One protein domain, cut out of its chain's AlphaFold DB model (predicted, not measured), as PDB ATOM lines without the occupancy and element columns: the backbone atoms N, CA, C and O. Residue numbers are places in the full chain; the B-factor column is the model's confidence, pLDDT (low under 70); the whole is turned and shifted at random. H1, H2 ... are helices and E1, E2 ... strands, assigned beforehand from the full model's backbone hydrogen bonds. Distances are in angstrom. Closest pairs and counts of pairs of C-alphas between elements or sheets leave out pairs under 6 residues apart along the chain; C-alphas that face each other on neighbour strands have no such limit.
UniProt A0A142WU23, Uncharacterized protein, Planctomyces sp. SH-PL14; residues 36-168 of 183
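AT A GLANCE: This is residues 36 to 168 of the 183 residues of an uncharacterized protein of Planctomyces sp. SH-PL14 (UniProt A0A142WU23). A four-stranded sheet, strongly twisted and curled like part of a barrel, folds into a V: E1 and E4 make one arm, E2 and E3 the other, joined where the ends of E4 and E2 pair. A helix runs along each arm on its outer side, H1 on E2 and E3, H2 on E4 and E1, in two layers, with both helices on one face of the sheet. The printed part has 133 residues, in the order E1 H1 E2 E3 H2 E4; the sheet, E1 E4 E2 E3, is antiparallel throughout, and the class is mixed. It is compact, with a radius of gyration of the C-alphas of 14.8 A, and spans 43 by 34 by 29 A.

IN THESE COORDINATES: The sheet holds E1, residues 36 to 41, from C-alpha 36 at (195.013, 141.624, 121.980); E4, residues 157 to 163, 19.2 A long, ending at C-alpha 163 at (192.093, 145.162, 126.185); E2, residues 92 to 100, 24.4 A; and E3, residues 105 to 113, 24.7 A. H1, residues 65 to 83, measures 27.0 A, and H2, residues 134 to 150, 24.7 A.

HOW THE PARTS SIT: E4 pairs with E1, N 160 and O 38 being 2.8 A apart, and in staggered fashion with E2, N 163 and O 98 being 2.7 A apart. E2 and E3 form a hairpin, with N 97 and O 108 at 2.9 A. H1 is on the sheet over E2 and E3, at a height of 8.9 A; its closest C-alphas to E2 are Ala 72 and Tyr 96, 5.3 A. H2 is on it at 8.4 A, over E4 and only just over E1, with 3 C-alphas falling there; the C-alphas of Ser 141 and Cys 159 are the closest of H2 and E4, 5.1 A. H1 and H2 are apart. In both helices every O i to N i+4 pair is within hydrogen-bond range.

THE WHOLE: The farthest C-alphas, Thr 85 and Ala 150, are 43.4 A apart. The printed part has no cut; the links E1 to H1 and E3 to H2 are long. Mean pLDDT of the printed part is 74.0, with residues 56 to 63, 84 to 91 and 126 to 139 among those under 70.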
ATOM      1  N   VAL A  36     193.889 142.537 122.151       76.75
ATOM      2  CA  VAL A  36     195.013 141.624 121.980       76.75
ATOM      3  C   VAL A  36     194.564 140.225 122.419       76.75
ATOM      4  O   VAL A  36     193.940 140.096 123.471       76.75
ATOM      5  N   PRO A  37     194.786 139.165 121.633       77.12
ATOM      6  CA  PRO A  37     194.591 137.793 122.094       77.12
ATOM      7  C   PRO A  37     195.714 137.413 123.063       77.12
ATOM      8  O   PRO A  37     196.878 137.625 122.757       77.12
ATOM      9  N   LEU A  38     195.389 136.825 124.205       79.00
ATOM     10  CA  LEU A  38     196.357 136.291 125.160       79.00
ATOM     11  C   LEU A  38     196.055 134.814 125.380       79.00
ATOM     12  O   LEU A  38     194.986 134.475 125.894       79.00
ATOM     13  N   VAL A  39     196.980 133.936 125.000       79.50
ATOM     14  CA  VAL A  39     196.851 132.507 125.293       79.50
ATOM     15  C   VAL A  39     197.360 132.267 126.704       79.50
ATOM     16  O   VAL A  39     198.506 132.555 127.019       79.50
ATOM     17  N   VAL A  40     196.493 131.741 127.559       72.56
ATOM     18  CA  VAL A  40     196.824 131.369 128.931       72.56
ATOM     19  C   VAL A  40     196.740 129.861 129.081       72.56
ATOM     20  O   VAL A  40     195.886 129.199 128.482       72.56
ATOM     21  N   LYS A  41     197.608 129.298 129.915       71.94
ATOM     22  CA  LYS A  41     197.442 127.918 130.357       71.94
ATOM     23  C   LYS A  41     196.304 127.840 131.363       71.94
ATOM     24  O   LYS A  41     196.260 128.631 132.303       71.94
ATOM     25  N   GLN A  42     195.426 126.858 131.196       71.44
ATOM     26  CA  GLN A  42     194.442 126.545 132.218       71.44
ATOM     27  C   GLN A  42     195.042 125.570 133.239       71.44
ATOM     28  O   GLN A  42     195.595 124.534 132.866       71.44
ATOM     29  N   ARG A  43     194.926 125.898 134.529       66.00
ATOM     30  CA  ARG A  43     195.374 125.043 135.643       66.00
ATOM     31  C   ARG A  43     194.259 124.590 136.581       66.00
ATOM     32  O   ARG A  43     194.539 123.814 137.482       66.00
ATOM     33  N   ASP A  44     193.012 124.994 136.348       68.31
ATOM     34  CA  ASP A  44     191.859 124.386 137.017       68.31
ATOM     35  C   ASP A  44     191.424 123.100 136.277       68.31
ATOM     36  O   ASP A  44     190.842 123.199 135.190       68.31
ATOM     37  N   PRO A  45     191.681 121.895 136.831       68.19
ATOM     38  CA  PRO A  45     191.306 120.631 136.197       68.19
ATOM     39  C   PRO A  45     189.787 120.400 136.179       68.19
ATOM     40  O   PRO A  45     189.307 119.571 135.406       68.19
ATOM     41  N   GLY A  46     189.024 121.113 137.013       72.69
ATOM     42  CA  GLY A  46     187.562 121.055 137.042       72.69
ATOM     43  C   GLY A  46     186.899 122.009 136.049       72.69
ATOM     44  O   GLY A  46     185.680 121.953 135.863       72.69
ATOM     45  N   TRP A  47     187.665 122.878 135.388       76.62
ATOM     46  CA  TRP A  47     187.094 123.895 134.520       76.62
ATOM     47  C   TRP A  47     186.654 123.340 133.167       76.62
ATOM     48  O   TRP A  47     187.461 122.970 132.317       76.62
ATOM     49  N   HIS A  48     185.344 123.380 132.943       79.56
ATOM     50  CA  HIS A  48     184.716 123.006 131.683       79.56
ATOM     51  C   HIS A  48     184.032 124.246 131.098       79.56
ATOM     52  O   HIS A  48     182.967 124.639 131.580       79.56
ATOM     53  N   PRO A  49     184.637 124.919 130.102       80.88
ATOM     54  CA  PRO A  49     184.059 126.138 129.560       80.88
ATOM     55  C   PRO A  49     182.760 125.812 128.807       80.88
ATOM     56  O   PRO A  49     182.795 125.054 127.839       80.88
ATOM     57  N   PRO A  50     181.608 126.407 129.174       81.56
ATOM     58  CA  PRO A  50     180.351 126.172 128.462       81.56
ATOM     59  C   PRO A  50     180.352 126.760 127.044       81.56
ATOM     60  O   PRO A  50     179.534 126.376 126.211       81.56
ATOM     61  N   THR A  51     181.239 127.720 126.752       84.31
ATOM     62  CA  THR A  51     181.338 128.364 125.438       84.31
ATOM     63  C   THR A  51     182.783 128.736 125.108       84.31
ATOM     64  O   THR A  51     183.587 128.986 126.001       84.31
ATOM     65  N   CYS A  52     183.088 128.936 123.822       81.44
ATOM     66  CA  CYS A  52     184.387 129.461 123.360       81.44
ATOM     67  C   CYS A  52     184.696 130.904 123.820       81.44
ATOM     68  O   CYS A  52     185.760 131.439 123.512       81.44
ATOM     69  N   ARG A  53     183.763 131.553 124.529       79.50
ATOM     70  CA  ARG A  53     183.885 132.913 125.078       79.50
ATOM     71  C   ARG A  53     184.020 132.927 126.600       79.50
ATOM     72  O   ARG A  53     184.074 134.004 127.187       79.50
ATOM     73  N   SER A  54     184.002 131.758 127.233       77.12
ATOM     74  CA  SER A  54     184.126 131.636 128.680       77.12
ATOM     75  C   SER A  54     185.475 132.173 129.148       77.12
ATOM     76  O   SER A  54     186.473 132.044 128.446       77.12
ATOM     77  N   LEU A  55     185.503 132.784 130.329       72.38
ATOM     78  CA  LEU A  55     186.747 133.173 130.983       72.38
ATOM     79  C   LEU A  55     187.126 132.103 132.019       72.38
ATOM     80  O   LEU A  55     186.231 131.561 132.677       72.38
ATOM     81  N   PRO A  56     188.415 131.746 132.131       64.19
ATOM     82  CA  PRO A  56     188.901 130.899 133.211       64.19
ATOM     83  C   PRO A  56     188.878 131.668 134.541       64.19
ATOM     84  O   PRO A  56     189.178 132.860 134.581       64.19
ATOM     85  N   GLY A  57     188.517 130.979 135.627       54.25
ATOM     86  CA  GLY A  57     188.201 131.593 136.921       54.25
ATOM     87  C   GLY A  57     186.697 131.862 137.055       54.25
ATOM     88  O   GLY A  57     186.078 132.431 136.160       54.25
ATOM     89  N   GLY A  58     186.091 131.380 138.145       47.56
ATOM     90  CA  GLY A  58     184.640 131.426 138.377       47.56
ATOM     91  C   GLY A  58     184.022 132.831 138.331       47.56
ATOM     92  O   GLY A  58     184.737 133.825 138.259       47.56
ATOM     93  N   CYS A  59     182.680 132.882 138.350       41.97
ATOM     94  CA  CYS A  59     181.795 134.063 138.347       41.97
ATOM     95  C   CYS A  59     182.508 135.416 138.178       41.97
ATOM     96  O   CYS A  59     182.669 136.189 139.120       41.97
ATOM     97  N   SER A  60     182.949 135.694 136.956       53.47
ATOM     98  CA  SER A  60     183.556 136.971 136.605       53.47
ATOM     99  C   SER A  60     182.479 138.053 136.579       53.47
ATOM    100  O   SER A  60     181.587 138.018 135.731       53.47
ATOM    101  N   PHE A  61     182.556 139.026 137.486       52.97
ATOM    102  CA  PHE A  61     181.698 140.206 137.421       52.97
ATOM    103  C   PHE A  61     182.213 141.144 136.328       52.97
ATOM    104  O   PHE A  61     183.399 141.481 136.271       52.97
ATOM    105  N   SER A  62     181.324 141.541 135.422       64.62
ATOM    106  CA  SER A  62     181.626 142.574 134.438       64.62
ATOM    107  C   SER A  62     181.574 143.948 135.084       64.62
ATOM    108  O   SER A  62     180.662 144.242 135.854       64.62
ATOM    109  N   MET A  63     182.514 144.805 134.710       66.00
ATOM    110  CA  MET A  63     182.581 146.193 135.146       66.00
ATOM    111  C   MET A  63     182.782 147.141 133.951       66.00
ATOM    112  O   MET A  63     183.188 146.700 132.865       66.00
ATOM    113  N   PRO A  64     182.493 148.444 134.124       71.12
ATOM    114  CA  PRO A  64     182.837 149.472 133.150       71.12
ATOM    115  C   PRO A  64     184.328 149.469 132.802       71.12
ATOM    116  O   PRO A  64     185.180 149.208 133.653       71.12
ATOM    117  N   LYS A  65     184.646 149.831 131.551       71.75
ATOM    118  CA  LYS A  65     186.019 149.864 131.023       71.75
ATOM    119  C   LYS A  65     186.972 150.628 131.945       71.75
ATOM    120  O   LYS A  65     188.017 150.101 132.299       71.75
ATOM    121  N   ALA A  66     186.606 151.853 132.326       70.25
ATOM    122  CA  ALA A  66     187.456 152.727 133.131       70.25
ATOM    123  C   ALA A  66     187.823 152.093 134.482       70.25
ATOM    124  O   ALA A  66     188.994 152.062 134.845       70.25
ATOM    125  N   LEU A  67     186.842 151.498 135.171       72.69
ATOM    126  CA  LEU A  67     187.060 150.821 136.451       72.69
ATOM    127  C   LEU A  67     187.934 149.569 136.298       72.69
ATOM    128  O   LEU A  67     188.828 149.353 137.111       72.69
ATOM    129  N   ALA A  68     187.744 148.786 135.228       74.44
ATOM    130  CA  ALA A  68     188.605 147.634 134.949       74.44
ATOM    131  C   ALA A  68     190.062 148.042 134.707       74.44
ATOM    132  O   ALA A  68     190.976 147.394 135.213       74.44
ATOM    133  N   VAL A  69     190.277 149.121 133.948       78.81
ATOM    134  CA  VAL A  69     191.615 149.661 133.672       78.81
ATOM    135  C   VAL A  69     192.268 150.153 134.962       78.81
ATOM    136  O   VAL A  69     193.393 149.757 135.254       78.81
ATOM    137  N   GLN A  70     191.564 150.967 135.755       77.62
ATOM    138  CA  GLN A  70     192.080 151.481 137.029       77.62
ATOM    139  C   GLN A  70     192.448 150.341 137.991       77.62
ATOM    140  O   GLN A  70     193.545 150.342 138.550       77.62
ATOM    141  N   LEU A  71     191.573 149.339 138.129       78.69
ATOM    142  CA  LEU A  71     191.806 148.180 138.990       78.69
ATOM    143  C   LEU A  71     193.020 147.359 138.533       78.69
ATOM    144  O   LEU A  71     193.874 147.037 139.357       78.69
ATOM    145  N   ALA A  72     193.132 147.050 137.237       81.06
ATOM    146  CA  ALA A  72     194.269 146.298 136.706       81.06
ATOM    147  C   ALA A  72     195.598 147.041 136.929       81.06
ATOM    148  O   ALA A  72     196.546 146.450 137.437       81.06
ATOM    149  N   VAL A  73     195.645 148.349 136.645       84.88
ATOM    150  CA  VAL A  73     196.848 149.176 136.856       84.88
ATOM    151  C   VAL A  73     197.230 149.240 138.334       84.88
ATOM    152  O   VAL A  73     198.406 149.104 138.667       84.88
ATOM    153  N   MET A  74     196.259 149.436 139.231       83.94
ATOM    154  CA  MET A  74     196.507 149.468 140.675       83.94
ATOM    155  C   MET A  74     197.096 148.140 141.170       83.94
ATOM    156  O   MET A  74     198.082 148.145 141.907       83.94
ATOM    157  N   LEU A  75     196.525 147.011 140.742       83.06
ATOM    158  CA  LEU A  75     196.999 145.679 141.121       83.06
ATOM    159  C   LEU A  75     198.385 145.374 140.536       83.06
ATOM    160  O   LEU A  75     199.234 144.836 141.244       83.06
ATOM    161  N   ASN A  76     198.645 145.776 139.290       88.31
ATOM    162  CA  ASN A  76     199.953 145.629 138.652       88.31
ATOM    163  C   ASN A  76     201.031 146.448 139.370       88.31
ATOM    164  O   ASN A  76     202.092 145.913 139.666       88.31
ATOM    165  N   ARG A  77     200.751 147.705 139.742       88.88
ATOM    166  CA  ARG A  77     201.679 148.521 140.551       88.88
ATOM    167  C   ARG A  77     201.988 147.875 141.901       88.88
ATOM    168  O   ARG A  77     203.138 147.876 142.325       88.88
ATOM    169  N   ALA A  78     200.972 147.325 142.567       85.94
ATOM    170  CA  ALA A  78     201.161 146.634 143.839       85.94
ATOM    171  C   ALA A  78     202.021 145.371 143.684       85.94
ATOM    172  O   ALA A  78     202.836 145.082 144.558       85.94
ATOM    173  N   GLU A  79     201.869 144.628 142.587       84.94
ATOM    174  CA  GLU A  79     202.722 143.472 142.318       84.94
ATOM    175  C   GLU A  79     204.149 143.888 141.932       84.94
ATOM    176  O   GLU A  79     205.097 143.273 142.416       84.94
ATOM    177  N   MET A  80     204.320 144.974 141.169       87.69
ATOM    178  CA  MET A  80     205.637 145.548 140.870       87.69
ATOM    179  C   MET A  80     206.392 145.938 142.143       87.69
ATOM    180  O   MET A  80     207.528 145.521 142.325       87.69
ATOM    181  N   ALA A  81     205.733 146.630 143.076       86.50
ATOM    182  CA  ALA A  81     206.333 146.980 144.367       86.50
ATOM    183  C   ALA A  81     206.702 145.750 145.220       86.50
ATOM    184  O   ALA A  81     207.578 145.820 146.078       86.50
ATOM    185  N   ARG A  82     206.034 144.607 145.007       82.06
ATOM    186  CA  ARG A  82     206.401 143.345 145.660       82.06
ATOM    187  C   ARG A  82     207.605 142.683 144.996       82.06
ATOM    188  O   ARG A  82     208.315 141.967 145.698       82.06
ATOM    189  N   TYR A  83     207.854 142.896 143.701       72.94
ATOM    190  CA  TYR A  83     209.028 142.320 143.031       72.94
ATOM    191  C   TYR A  83     210.337 142.798 143.639       72.94
ATOM    192  O   TYR A  83     211.225 141.971 143.825       72.94
ATOM    193  N   ASP A  84     210.403 144.055 144.076       65.94
ATOM    194  CA  ASP A  84     211.571 144.612 144.775       65.94
ATOM    195  C   ASP A  84     211.936 143.836 146.056       65.94
ATOM    196  O   ASP A  84     213.047 143.939 146.569       65.94
ATOM    197  N   THR A  85     210.997 143.035 146.573       66.50
ATOM    198  CA  THR A  85     211.146 142.226 147.792       66.50
ATOM    199  C   THR A  85     211.161 140.712 147.546       66.50
ATOM    200  O   THR A  85     211.367 139.949 148.492       66.50
ATOM    201  N   LYS A  86     210.929 140.249 146.309       65.56
ATOM    202  CA  LYS A  86     210.896 138.814 145.979       65.56
ATOM    203  C   LYS A  86     212.290 138.276 145.672       65.56
ATOM    204  O   LYS A  86     213.155 138.970 145.148       65.56
ATOM    205  N   ASN A  87     212.484 136.994 145.970       59.31
ATOM    206  CA  ASN A  87     213.698 136.279 145.607       59.31
ATOM    207  C   ASN A  87     213.784 136.172 144.065       59.31
ATOM    208  O   ASN A  87     212.839 135.664 143.456       59.31
ATOM    209  N   PRO A  88     214.891 136.592 143.421       58.69
ATOM    210  CA  PRO A  88     215.069 136.512 141.966       58.69
ATOM    211  C   PRO A  88     214.888 135.106 141.372       58.69
ATOM    212  O   PRO A  88     214.647 134.967 140.179       58.69
ATOM    213  N   SER A  89     215.000 134.064 142.200       58.69
ATOM    214  CA  SER A  89     214.842 132.664 141.793       58.69
ATOM    215  C   SER A  89     213.393 132.202 141.595       58.69
ATOM    216  O   SER A  89     213.191 131.149 141.000       58.69
ATOM    217  N   ASP A  90     212.385 132.967 142.036       66.12
ATOM    218  CA  ASP A  90     210.976 132.543 141.937       66.12
ATOM    219  C   ASP A  90     210.411 132.604 140.511       66.12
ATOM    220  O   ASP A  90     209.325 132.074 140.270       66.12
ATOM    221  N   GLY A  91     211.119 133.257 139.579       65.69
ATOM    222  CA  GLY A  91     210.886 133.194 138.131       65.69
ATOM    223  C   GLY A  91     209.491 133.596 137.636       65.69
ATOM    224  O   GLY A  91     209.198 133.469 136.455       65.69
ATOM    225  N   SER A  92     208.584 134.007 138.521       72.38
ATOM    226  CA  SER A  92     207.153 133.997 138.250       72.38
ATOM    227  C   SER A  92     206.468 135.280 138.699       72.38
ATOM    228  O   SER A  92     206.599 135.769 139.827       72.38
ATOM    229  N   THR A  93     205.685 135.811 137.773       75.00
ATOM    230  CA  THR A  93     205.074 137.127 137.843       75.00
ATOM    231  C   THR A  93     203.570 136.961 137.812       75.00
ATOM    232  O   THR A  93     202.999 136.489 136.830       75.00
ATOM    233  N   ASN A  94     202.889 137.346 138.891       79.50
ATOM    234  CA  ASN A  94     201.446 137.509 138.800       79.50
ATOM    235  C   ASN A  94     201.167 138.793 138.028       79.50
ATOM    236  O   ASN A  94     201.774 139.823 138.300       79.50
ATOM    237  N   TRP A  95     200.229 138.765 137.098       84.38
ATOM    238  CA  TRP A  95     199.868 139.953 136.340       84.38
ATOM    239  C   TRP A  95     198.364 140.066 136.176       84.38
ATOM    240  O   TRP A  95     197.653 139.060 136.198       84.38
ATOM    241  N   TYR A  96     197.862 141.288 136.044       85.50
ATOM    242  CA  TYR A  96     196.437 141.566 135.939       85.50
ATOM    243  C   TYR A  96     196.137 142.203 134.586       85.50
ATOM    244  O   TYR A  96     196.652 143.266 134.241       85.50
ATOM    245  N   VAL A  97     195.284 141.534 133.810       85.56
ATOM    246  CA  VAL A  97     194.889 141.952 132.459       85.56
ATOM    247  C   VAL A  97     193.388 142.195 132.389       85.56
ATOM    248  O   VAL A  97     192.602 141.563 133.096       85.56
ATOM    249  N   VAL A  98     192.966 143.105 131.513       83.62
ATOM    250  CA  VAL A  98     191.545 143.408 131.307       83.62
ATOM    251  C   VAL A  98     190.999 142.525 130.190       83.62
ATOM    252  O   VAL A  98     191.212 142.810 129.018       83.62
ATOM    253  N   ALA A  99     190.277 141.464 130.528       81.38
ATOM    254  CA  ALA A  99     189.564 140.625 129.575       81.38
ATOM    255  C   ALA A  99     188.269 141.289 129.080       81.38
ATOM    256  O   ALA A  99     187.561 141.968 129.829       81.38
ATOM    257  N   ILE A 100     187.941 141.060 127.809       78.81
ATOM    258  CA  ILE A 100     186.717 141.531 127.160       78.81
ATOM    259  C   ILE A 100     185.702 140.387 127.144       78.81
ATOM    260  O   ILE A 100     185.915 139.365 126.486       78.81
ATOM    261  N   SER A 101     184.576 140.569 127.829       72.06
ATOM    262  CA  SER A 101     183.482 139.598 127.890       72.06
ATOM    263  C   SER A 101     182.240 140.105 127.141       72.06
ATOM    264  O   SER A 101     182.223 141.201 126.577       72.06
ATOM    265  N   LYS A 102     181.175 139.293 127.086       67.38
ATOM    266  CA  LYS A 102     179.889 139.718 126.500       67.38
ATOM    267  C   LYS A 102     179.229 140.830 127.326       67.38
ATOM    268  O   LYS A 102     178.553 141.673 126.749       67.38
ATOM    269  N   SER A 103     179.398 140.806 128.647       62.94
ATOM    270  CA  SER A 103     178.732 141.709 129.589       62.94
ATOM    271  C   SER A 103     179.565 142.941 129.958       62.94
ATOM    272  O   SER A 103     179.067 143.819 130.652       62.94
ATOM    273  N   GLY A 104     180.813 143.036 129.493       71.69
ATOM    274  CA  GLY A 104     181.668 144.199 129.717       71.69
ATOM    275  C   GLY A 104     183.137 143.815 129.821       71.69
ATOM    276  O   GLY A 104     183.643 143.028 129.021       71.69
ATOM    277  N   PHE A 105     183.817 144.381 130.814       75.75
ATOM    278  CA  PHE A 105     185.235 144.145 131.068       75.75
ATOM    279  C   PHE A 105     185.419 143.404 132.387       75.75
ATOM    280  O   PHE A 105     184.661 143.617 133.331       75.75
ATOM    281  N   THR A 106     186.423 142.544 132.463       77.81
ATOM    282  CA  THR A 106     186.742 141.766 133.664       77.81
ATOM    283  C   THR A 106     188.245 141.801 133.880       77.81
ATOM    284  O   THR A 106     189.000 141.611 132.935       77.81
ATOM    285  N   VAL A 107     188.692 142.016 135.115       79.25
ATOM    286  CA  VAL A 107     190.114 141.898 135.454       79.25
ATOM    287  C   VAL A 107     190.433 140.438 135.756       79.25
ATOM    288  O   VAL A 107     189.816 139.833 136.630       79.25
ATOM    289  N   VAL A 108     191.390 139.877 135.025       78.69
ATOM    290  CA  VAL A 108     191.835 138.490 135.164       78.69
ATOM    291  C   VAL A 108     193.263 138.490 135.680       78.69
ATOM    292  O   VAL A 108     194.127 139.173 135.131       78.69
ATOM    293  N   LYS A 109     193.505 137.707 136.734       79.50
ATOM    294  CA  LYS A 109     194.851 137.417 137.217       79.50
ATOM    295  C   LYS A 109     195.438 136.278 136.389       79.50
ATOM    296  O   LYS A 109     194.830 135.215 136.281       79.50
ATOM    297  N   ILE A 110     196.627 136.487 135.859       75.50
ATOM    298  CA  ILE A 110     197.429 135.487 135.163       75.50
ATOM    299  C   ILE A 110     198.749 135.316 135.913       75.50
ATOM    300  O   ILE A 110     199.169 136.202 136.653       75.50
ATOM    301  N   LEU A 111     199.388 134.166 135.749       74.19
ATOM    302  CA  LEU A 111     200.770 133.964 136.167       74.19
ATOM    303  C   LEU A 111     201.612 133.901 134.889       74.19
ATOM    304  O   LEU A 111     201.182 133.324 133.899       74.19
ATOM    305  N   VAL A 112     202.769 134.536 134.881       74.94
ATOM    306  CA  VAL A 112     203.675 134.586 133.735       74.94
ATOM    307  C   VAL A 112     205.031 134.128 134.234       74.94
ATOM    308  O   VAL A 112     205.461 134.566 135.298       74.94
ATOM    309  N   LEU A 113     205.662 133.205 133.520       75.19
ATOM    310  CA  LEU A 113     206.989 132.711 133.872       75.19
ATOM    311  C   LEU A 113     208.045 133.490 133.103       75.19
ATOM    312  O   LEU A 113     207.788 133.946 131.990       75.19
ATOM    313  N   ASP A 114     209.206 133.635 133.722       76.38
ATOM    314  CA  ASP A 114     210.413 134.219 133.160       76.38
ATOM    315  C   ASP A 114     210.188 135.591 132.498       76.38
ATOM    316  O   ASP A 114     210.819 135.946 131.502       76.38
ATOM    317  N   TRP A 115     209.285 136.390 133.073       78.19
ATOM    318  CA  TRP A 115     208.945 137.720 132.582       78.19
ATOM    319  C   TRP A 115     208.802 138.737 133.711       78.19
ATOM    320  O   TRP A 115     208.083 138.502 134.684       78.19
ATOM    321  N   TRP A 116     209.445 139.893 133.542       81.81
ATOM    322  CA  TRP A 116     209.411 141.012 134.479       81.81
ATOM    323  C   TRP A 116     208.870 142.242 133.748       81.81
ATOM    324  O   TRP A 116     209.473 142.665 132.761       81.81
ATOM    325  N   PRO A 117     207.732 142.797 134.190       84.69
ATOM    326  CA  PRO A 117     207.175 144.002 133.601       84.69
ATOM    327  C   PRO A 117     207.983 145.226 134.040       84.69
ATOM    328  O   PRO A 117     208.296 145.383 135.221       84.69
ATOM    329  N   GLU A 118     208.264 146.124 133.104       87.25
ATOM    330  CA  GLU A 118     208.902 147.419 133.368       87.25
ATOM    331  C   GLU A 118     207.852 148.497 133.672       87.25
ATOM    332  O   GLU A 118     208.133 149.508 134.320       87.25
ATOM    333  N   SER A 119     206.611 148.275 133.232       88.50
ATOM    334  CA  SER A 119     205.493 149.187 133.421       88.50
ATOM    335  C   SER A 119     204.197 148.454 133.799       88.50
ATOM    336  O   SER A 119     203.956 147.320 133.381       88.50
ATOM    337  N   PRO A 120     203.273 149.117 134.525       87.25
ATOM    338  CA  PRO A 120     201.984 148.531 134.895       87.25
ATOM    339  C   PRO A 120     201.029 148.333 133.705       87.25
ATOM    340  O   PRO A 120     199.947 147.764 133.877       87.25
ATOM    341  N   PHE A 121     201.404 148.825 132.522       87.62
ATOM    342  CA  PHE A 121     200.651 148.703 131.274       87.62
ATOM    343  C   PHE A 121     201.180 147.586 130.373       87.62
ATOM    344  O   PHE A 121     200.594 147.338 129.315       87.62
ATOM    345  N   ASP A 122     202.279 146.939 130.764       85.06
ATOM    346  CA  ASP A 122     202.948 145.972 129.908       85.06
ATOM    347  C   ASP A 122     202.067 144.749 129.674       85.06
ATOM    348  O   ASP A 122     201.293 144.306 130.532       85.06
ATOM    349  N   LEU A 123     202.178 144.210 128.464       81.75
ATOM    350  CA  LEU A 123     201.524 142.972 128.091       81.75
ATOM    351  C   LEU A 123     202.500 141.808 128.290       81.75
ATOM    352  O   LEU A 123     203.667 141.945 127.924       81.75
ATOM    353  N   PRO A 124     202.025 140.665 128.812       77.88
ATOM    354  CA  PRO A 124     202.823 139.446 128.860       77.88
ATOM    355  C   PRO A 124     203.328 139.044 127.468       77.88
ATOM    356  O   PRO A 124     202.628 139.298 126.484       77.88
ATOM    357  N   PRO A 125     204.465 138.336 127.370       73.12
ATOM    358  CA  PRO A 125     205.023 137.879 126.096       73.12
ATOM    359  C   PRO A 125     204.081 136.940 125.321       73.12
ATOM    360  O   PRO A 125     204.085 136.945 124.093       73.12
ATOM    361  N   ASP A 126     203.219 136.193 126.018       68.94
ATOM    362  CA  ASP A 126     202.208 135.314 125.407       68.94
ATOM    363  C   ASP A 126     201.005 136.073 124.815       68.94
ATOM    364  O   ASP A 126     200.101 135.475 124.213       68.94
ATOM    365  N   ALA A 127     200.950 137.396 124.994       66.19
ATOM    366  CA  ALA A 127     199.975 138.234 124.321       66.19
ATOM    367  C   ALA A 127     200.341 138.296 122.835       66.19
ATOM    368  O   ALA A 127     201.348 138.888 122.453       66.19
ATOM    369  N   TRP A 128     199.519 137.680 121.987       60.97
ATOM    370  CA  TRP A 128     199.729 137.635 120.547       60.97
ATOM    371  C   TRP A 128     199.872 139.056 119.998       60.97
ATOM    372  O   TRP A 128     198.885 139.795 119.987       60.97
ATOM    373  N   PRO A 129     201.041 139.443 119.456       49.69
ATOM    374  CA  PRO A 129     201.290 140.792 118.954       49.69
ATOM    375  C   PRO A 129     200.623 141.019 117.592       49.69
ATOM    376  O   PRO A 129     201.098 141.803 116.775       49.69
ATOM    377  N   MET A 130     199.534 140.306 117.301       45.69
ATOM    378  CA  MET A 130     198.837 140.469 116.045       45.69
ATOM    379  C   MET A 130     198.183 141.844 116.045       45.69
ATOM    380  O   MET A 130     197.250 142.117 116.804       45.69
ATOM    381  N   THR A 131     198.687 142.701 115.165       44.88
ATOM    382  CA  THR A 131     198.169 144.028 114.837       44.88
ATOM    383  C   THR A 131     196.847 143.915 114.070       44.88
ATOM    384  O   THR A 131     196.668 144.453 112.984       44.88
ATOM    385  N   PHE A 132     195.892 143.163 114.610       46.94
ATOM    386  CA  PHE A 132     194.589 142.979 113.997       46.94
ATOM    387  C   PHE A 132     193.579 143.972 114.552       46.94
ATOM    388  O   PHE A 132     193.511 144.204 115.756       46.94
ATOM    389  N   ALA A 133     192.709 144.485 113.680       50.06
ATOM    390  CA  ALA A 133     191.503 145.186 114.103       50.06
ATOM    391  C   ALA A 133     190.730 144.355 115.150       50.06
ATOM    392  O   ALA A 133     190.671 143.126 115.064       50.06
ATOM    393  N   ASN A 134     190.104 145.024 116.128       57.12
ATOM    394  CA  ASN A 134     189.498 144.407 117.322       57.12
ATOM    395  C   ASN A 134     188.631 143.157 117.042       57.12
ATOM    396  O   ASN A 134     188.602 142.220 117.840       57.12
ATOM    397  N   VAL A 135     187.915 143.136 115.913       57.28
ATOM    398  CA  VAL A 135     187.057 142.015 115.495       57.28
ATOM    399  C   VAL A 135     187.876 140.761 115.189       57.28
ATOM    400  O   VAL A 135     187.542 139.680 115.671       57.28
ATOM    401  N   ALA A 136     188.981 140.895 114.458       62.12
ATOM    402  CA  ALA A 136     189.822 139.770 114.065       62.12
ATOM    403  C   ALA A 136     190.530 139.128 115.271       62.12
ATOM    404  O   ALA A 136     190.565 137.902 115.360       62.12
ATOM    405  N   ALA A 137     190.967 139.911 116.264       62.94
ATOM    406  CA  ALA A 137     191.518 139.375 117.517       62.94
ATOM    407  C   ALA A 137     190.487 138.542 118.314       62.94
ATOM    408  O   ALA A 137     190.796 137.455 118.819       62.94
ATOM    409  N   ARG A 138     189.230 139.011 118.382       65.62
ATOM    410  CA  ARG A 138     188.124 138.285 119.035       65.62
ATOM    411  C   ARG A 138     187.726 137.024 118.274       65.62
ATOM    412  O   ARG A 138     187.368 136.028 118.906       65.62
ATOM    413  N   CYS A 139     187.761 137.061 116.944       69.62
ATOM    414  CA  CYS A 139     187.507 135.893 116.103       69.62
ATOM    415  C   CYS A 139     188.621 134.852 116.241       69.62
ATOM    416  O   CYS A 139     188.313 133.679 116.438       69.62
ATOM    417  N   ALA A 140     189.888 135.277 116.235       70.69
ATOM    418  CA  ALA A 140     191.039 134.399 116.442       70.69
ATOM    419  C   ALA A 140     190.987 133.706 117.813       70.69
ATOM    420  O   ALA A 140     191.163 132.492 117.895       70.69
ATOM    421  N   SER A 141     190.641 134.450 118.872       76.19
ATOM    422  CA  SER A 141     190.471 133.884 120.219       76.19
ATOM    423  C   SER A 141     189.364 132.823 120.260       76.19
ATOM    424  O   SER A 141     189.551 131.735 120.798       76.19
ATOM    425  N   GLN A 142     188.205 133.117 119.656       79.75
ATOM    426  CA  GLN A 142     187.071 132.186 119.609       79.75
ATOM    427  C   GLN A 142     187.381 130.929 118.795       79.75
ATOM    428  O   GLN A 142     186.975 129.840 119.191       79.75
ATOM    429  N   GLU A 143     188.088 131.069 117.675       79.56
ATOM    430  CA  GLU A 143     188.489 129.937 116.842       79.56
ATOM    431  C   GLU A 143     189.493 129.036 117.567       79.56
ATOM    432  O   GLU A 143     189.306 127.819 117.592       79.56
ATOM    433  N   PHE A 144     190.497 129.619 118.233       81.00
ATOM    434  CA  PHE A 144     191.420 128.864 119.084       81.00
ATOM    435  C   PHE A 144     190.650 128.054 120.135       81.00
ATOM    436  O   PHE A 144     190.797 126.836 120.222       81.00
ATOM    437  N   ASN A 145     189.752 128.713 120.871       85.19
ATOM    438  CA  ASN A 145     188.968 128.082 121.931       85.19
ATOM    439  C   ASN A 145     188.019 127.001 121.403       85.19
ATOM    440  O   ASN A 145     187.858 125.960 122.036       85.19
ATOM    441  N   ARG A 146     187.418 127.199 120.225       81.69
ATOM    442  CA  ARG A 146     186.552 126.198 119.585       81.69
ATOM    443  C   ARG A 146     187.313 124.906 119.293       81.69
ATOM    444  O   ARG A 146     186.786 123.829 119.558       81.69
ATOM    445  N   ARG A 147     188.555 125.006 118.808       80.25
ATOM    446  CA  ARG A 147     189.421 123.836 118.578       80.25
ATOM    447  C   ARG A 147     189.784 123.133 119.880       80.25
ATOM    448  O   ARG A 147     189.751 121.910 119.931       80.25
ATOM    449  N   GLN A 148     190.064 123.894 120.940       81.94
ATOM    450  CA  GLN A 148     190.330 123.324 122.265       81.94
ATOM    451  C   GLN A 148     189.116 122.553 122.807       81.94
ATOM    452  O   GLN A 148     189.277 121.454 123.329       81.94
ATOM    453  N   MET A 149     187.901 123.076 122.614       82.56
ATOM    454  CA  MET A 149     186.658 122.407 123.020       82.56
ATOM    455  C   MET A 149     186.340 121.154 122.187       82.56
ATOM    456  O   MET A 149     185.830 120.175 122.728       82.56
ATOM    457  N   ALA A 150     186.640 121.160 120.885       77.06
ATOM    458  CA  ALA A 150     186.363 120.031 119.991       77.06
ATOM    459  C   ALA A 150     187.144 118.756 120.361       77.06
ATOM    460  O   ALA A 150     186.710 117.653 120.037       77.06
ATOM    461  N   ASN A 151     188.256 118.889 121.088       75.44
ATOM    462  CA  ASN A 151     189.087 117.764 121.522       75.44
ATOM    463  C   ASN A 151     188.470 116.940 122.673       75.44
ATOM    464  O   ASN A 151     189.084 115.967 123.111       75.44
ATOM    465  N   GLY A 152     187.287 117.316 123.188       63.03
ATOM    466  CA  GLY A 152     186.503 116.530 124.157       63.03
ATOM    467  C   GLY A 152     187.141 116.359 125.541       63.03
ATOM    468  O   GLY A 152     186.632 115.607 126.369       63.03
ATOM    469  N   ARG A 153     188.259 117.041 125.798       73.69
ATOM    470  CA  ARG A 153     189.005 117.034 127.061       73.69
ATOM    471  C   ARG A 153     188.963 118.420 127.691       73.69
ATOM    472  O   ARG A 153     188.708 119.409 127.004       73.69
ATOM    473  N   VAL A 154     189.267 118.492 128.986       73.56
ATOM    474  CA  VAL A 154     189.544 119.765 129.664       73.56
ATOM    475  C   VAL A 154     190.646 120.492 128.884       73.56
ATOM    476  O   VAL A 154     191.714 119.906 128.662       73.56
ATOM    477  N   PRO A 155     190.403 121.724 128.408       75.31
ATOM    478  CA  PRO A 155     191.361 122.418 127.566       75.31
ATOM    479  C   PRO A 155     192.594 122.795 128.388       75.31
ATOM    480  O   PRO A 155     192.484 123.476 129.403       75.31
ATOM    481  N   ALA A 156     193.779 122.379 127.937       75.06
ATOM    482  CA  ALA A 156     195.041 122.735 128.590       75.06
ATOM    483  C   ALA A 156     195.390 124.223 128.403       75.06
ATOM    484  O   ALA A 156     196.074 124.817 129.233       75.06
ATOM    485  N   TYR A 157     194.902 124.828 127.321       78.25
ATOM    486  CA  TYR A 157     195.151 126.219 126.964       78.25
ATOM    487  C   TYR A 157     193.854 126.911 126.586       78.25
ATOM    488  O   TYR A 157     192.940 126.294 126.033       78.25
ATOM    489  N   TRP A 158     193.796 128.211 126.838       81.50
ATOM    490  CA  TRP A 158     192.650 129.033 126.501       81.50
ATOM    491  C   TRP A 158     193.072 130.420 126.045       81.50
ATOM    492  O   TRP A 158     193.927 131.048 126.656       81.50
ATOM    493  N   CYS A 159     192.459 130.919 124.981       83.31
ATOM    494  CA  CYS A 159     192.718 132.252 124.468       83.31
ATOM    495  C   CYS A 159     191.712 133.251 125.045       83.31
ATOM    496  O   CYS A 159     190.495 133.099 124.905       83.31
ATOM    497  N   VAL A 160     192.226 134.308 125.659       81.69
ATOM    498  CA  VAL A 160     191.461 135.406 126.245       81.69
ATOM    499  C   VAL A 160     191.653 136.647 125.385       81.69
ATOM    500  O   VAL A 160     192.773 137.066 125.123       81.69
ATOM    501  N   SER A 161     190.563 137.272 124.947       83.69
ATOM    502  CA  SER A 161     190.650 138.589 124.313       83.69
ATOM    503  C   SER A 161     190.832 139.649 125.396       83.69
ATOM    504  O   SER A 161     189.914 139.871 126.187       83.69
ATOM    505  N   ILE A 162     191.987 140.304 125.439       83.00
ATOM    506  CA  ILE A 162     192.313 141.341 126.419       83.00
ATOM    507  C   ILE A 162     192.329 142.732 125.783       83.00
ATOM    508  O   ILE A 162     192.645 142.898 124.609       83.00
ATOM    509  N   LYS A 163     191.976 143.754 126.557       83.50
ATOM    510  CA  LYS A 163     192.093 145.162 126.185       83.50
ATOM    511  C   LYS A 163     193.519 145.622 126.477       83.50
ATOM    512  O   LYS A 163     193.950 145.580 127.626       83.50
ATOM    513  N   ARG A 164     194.224 146.118 125.457       82.38
ATOM    514  CA  ARG A 164     195.473 146.863 125.646       82.38
ATOM    515  C   ARG A 164     195.154 148.159 126.385       82.38
ATOM    516  O   ARG A 164     194.351 148.968 125.901       82.38
ATOM    517  N   ILE A 165     195.743 148.302 127.565       80.62
ATOM    518  CA  ILE A 165     195.596 149.469 128.431       80.62
ATOM    519  C   ILE A 165     196.766 150.428 128.216       80.62
ATOM    520  O   ILE A 165     197.872 150.010 127.888       80.62
ATOM    521  N   SER A 166     196.505 151.719 128.371       79.06
ATOM    522  CA  SER A 166     197.494 152.786 128.235       79.06
ATOM    523  C   SER A 166     197.233 153.884 129.261       79.06
ATOM    524  O   SER A 166     196.139 153.966 129.823       79.06
ATOM    525  N   ALA A 167     198.204 154.776 129.471       74.31
ATOM    526  CA  ALA A 167     198.019 155.941 130.336       74.31
ATOM    527  C   ALA A 167     196.830 156.822 129.895       74.31
ATOM    528  O   ALA A 167     196.113 157.357 130.737       74.31
ATOM    529  N   ALA A 168     196.551 156.905 128.588       73.06
ATOM    530  CA  ALA A 168     195.402 157.639 128.057       73.06
ATOM    531  C   ALA A 168     194.051 157.038 128.491       73.06
ATOM    532  O   ALA A 168     193.085 157.774 128.692       73.06
TER     533      ALA A 168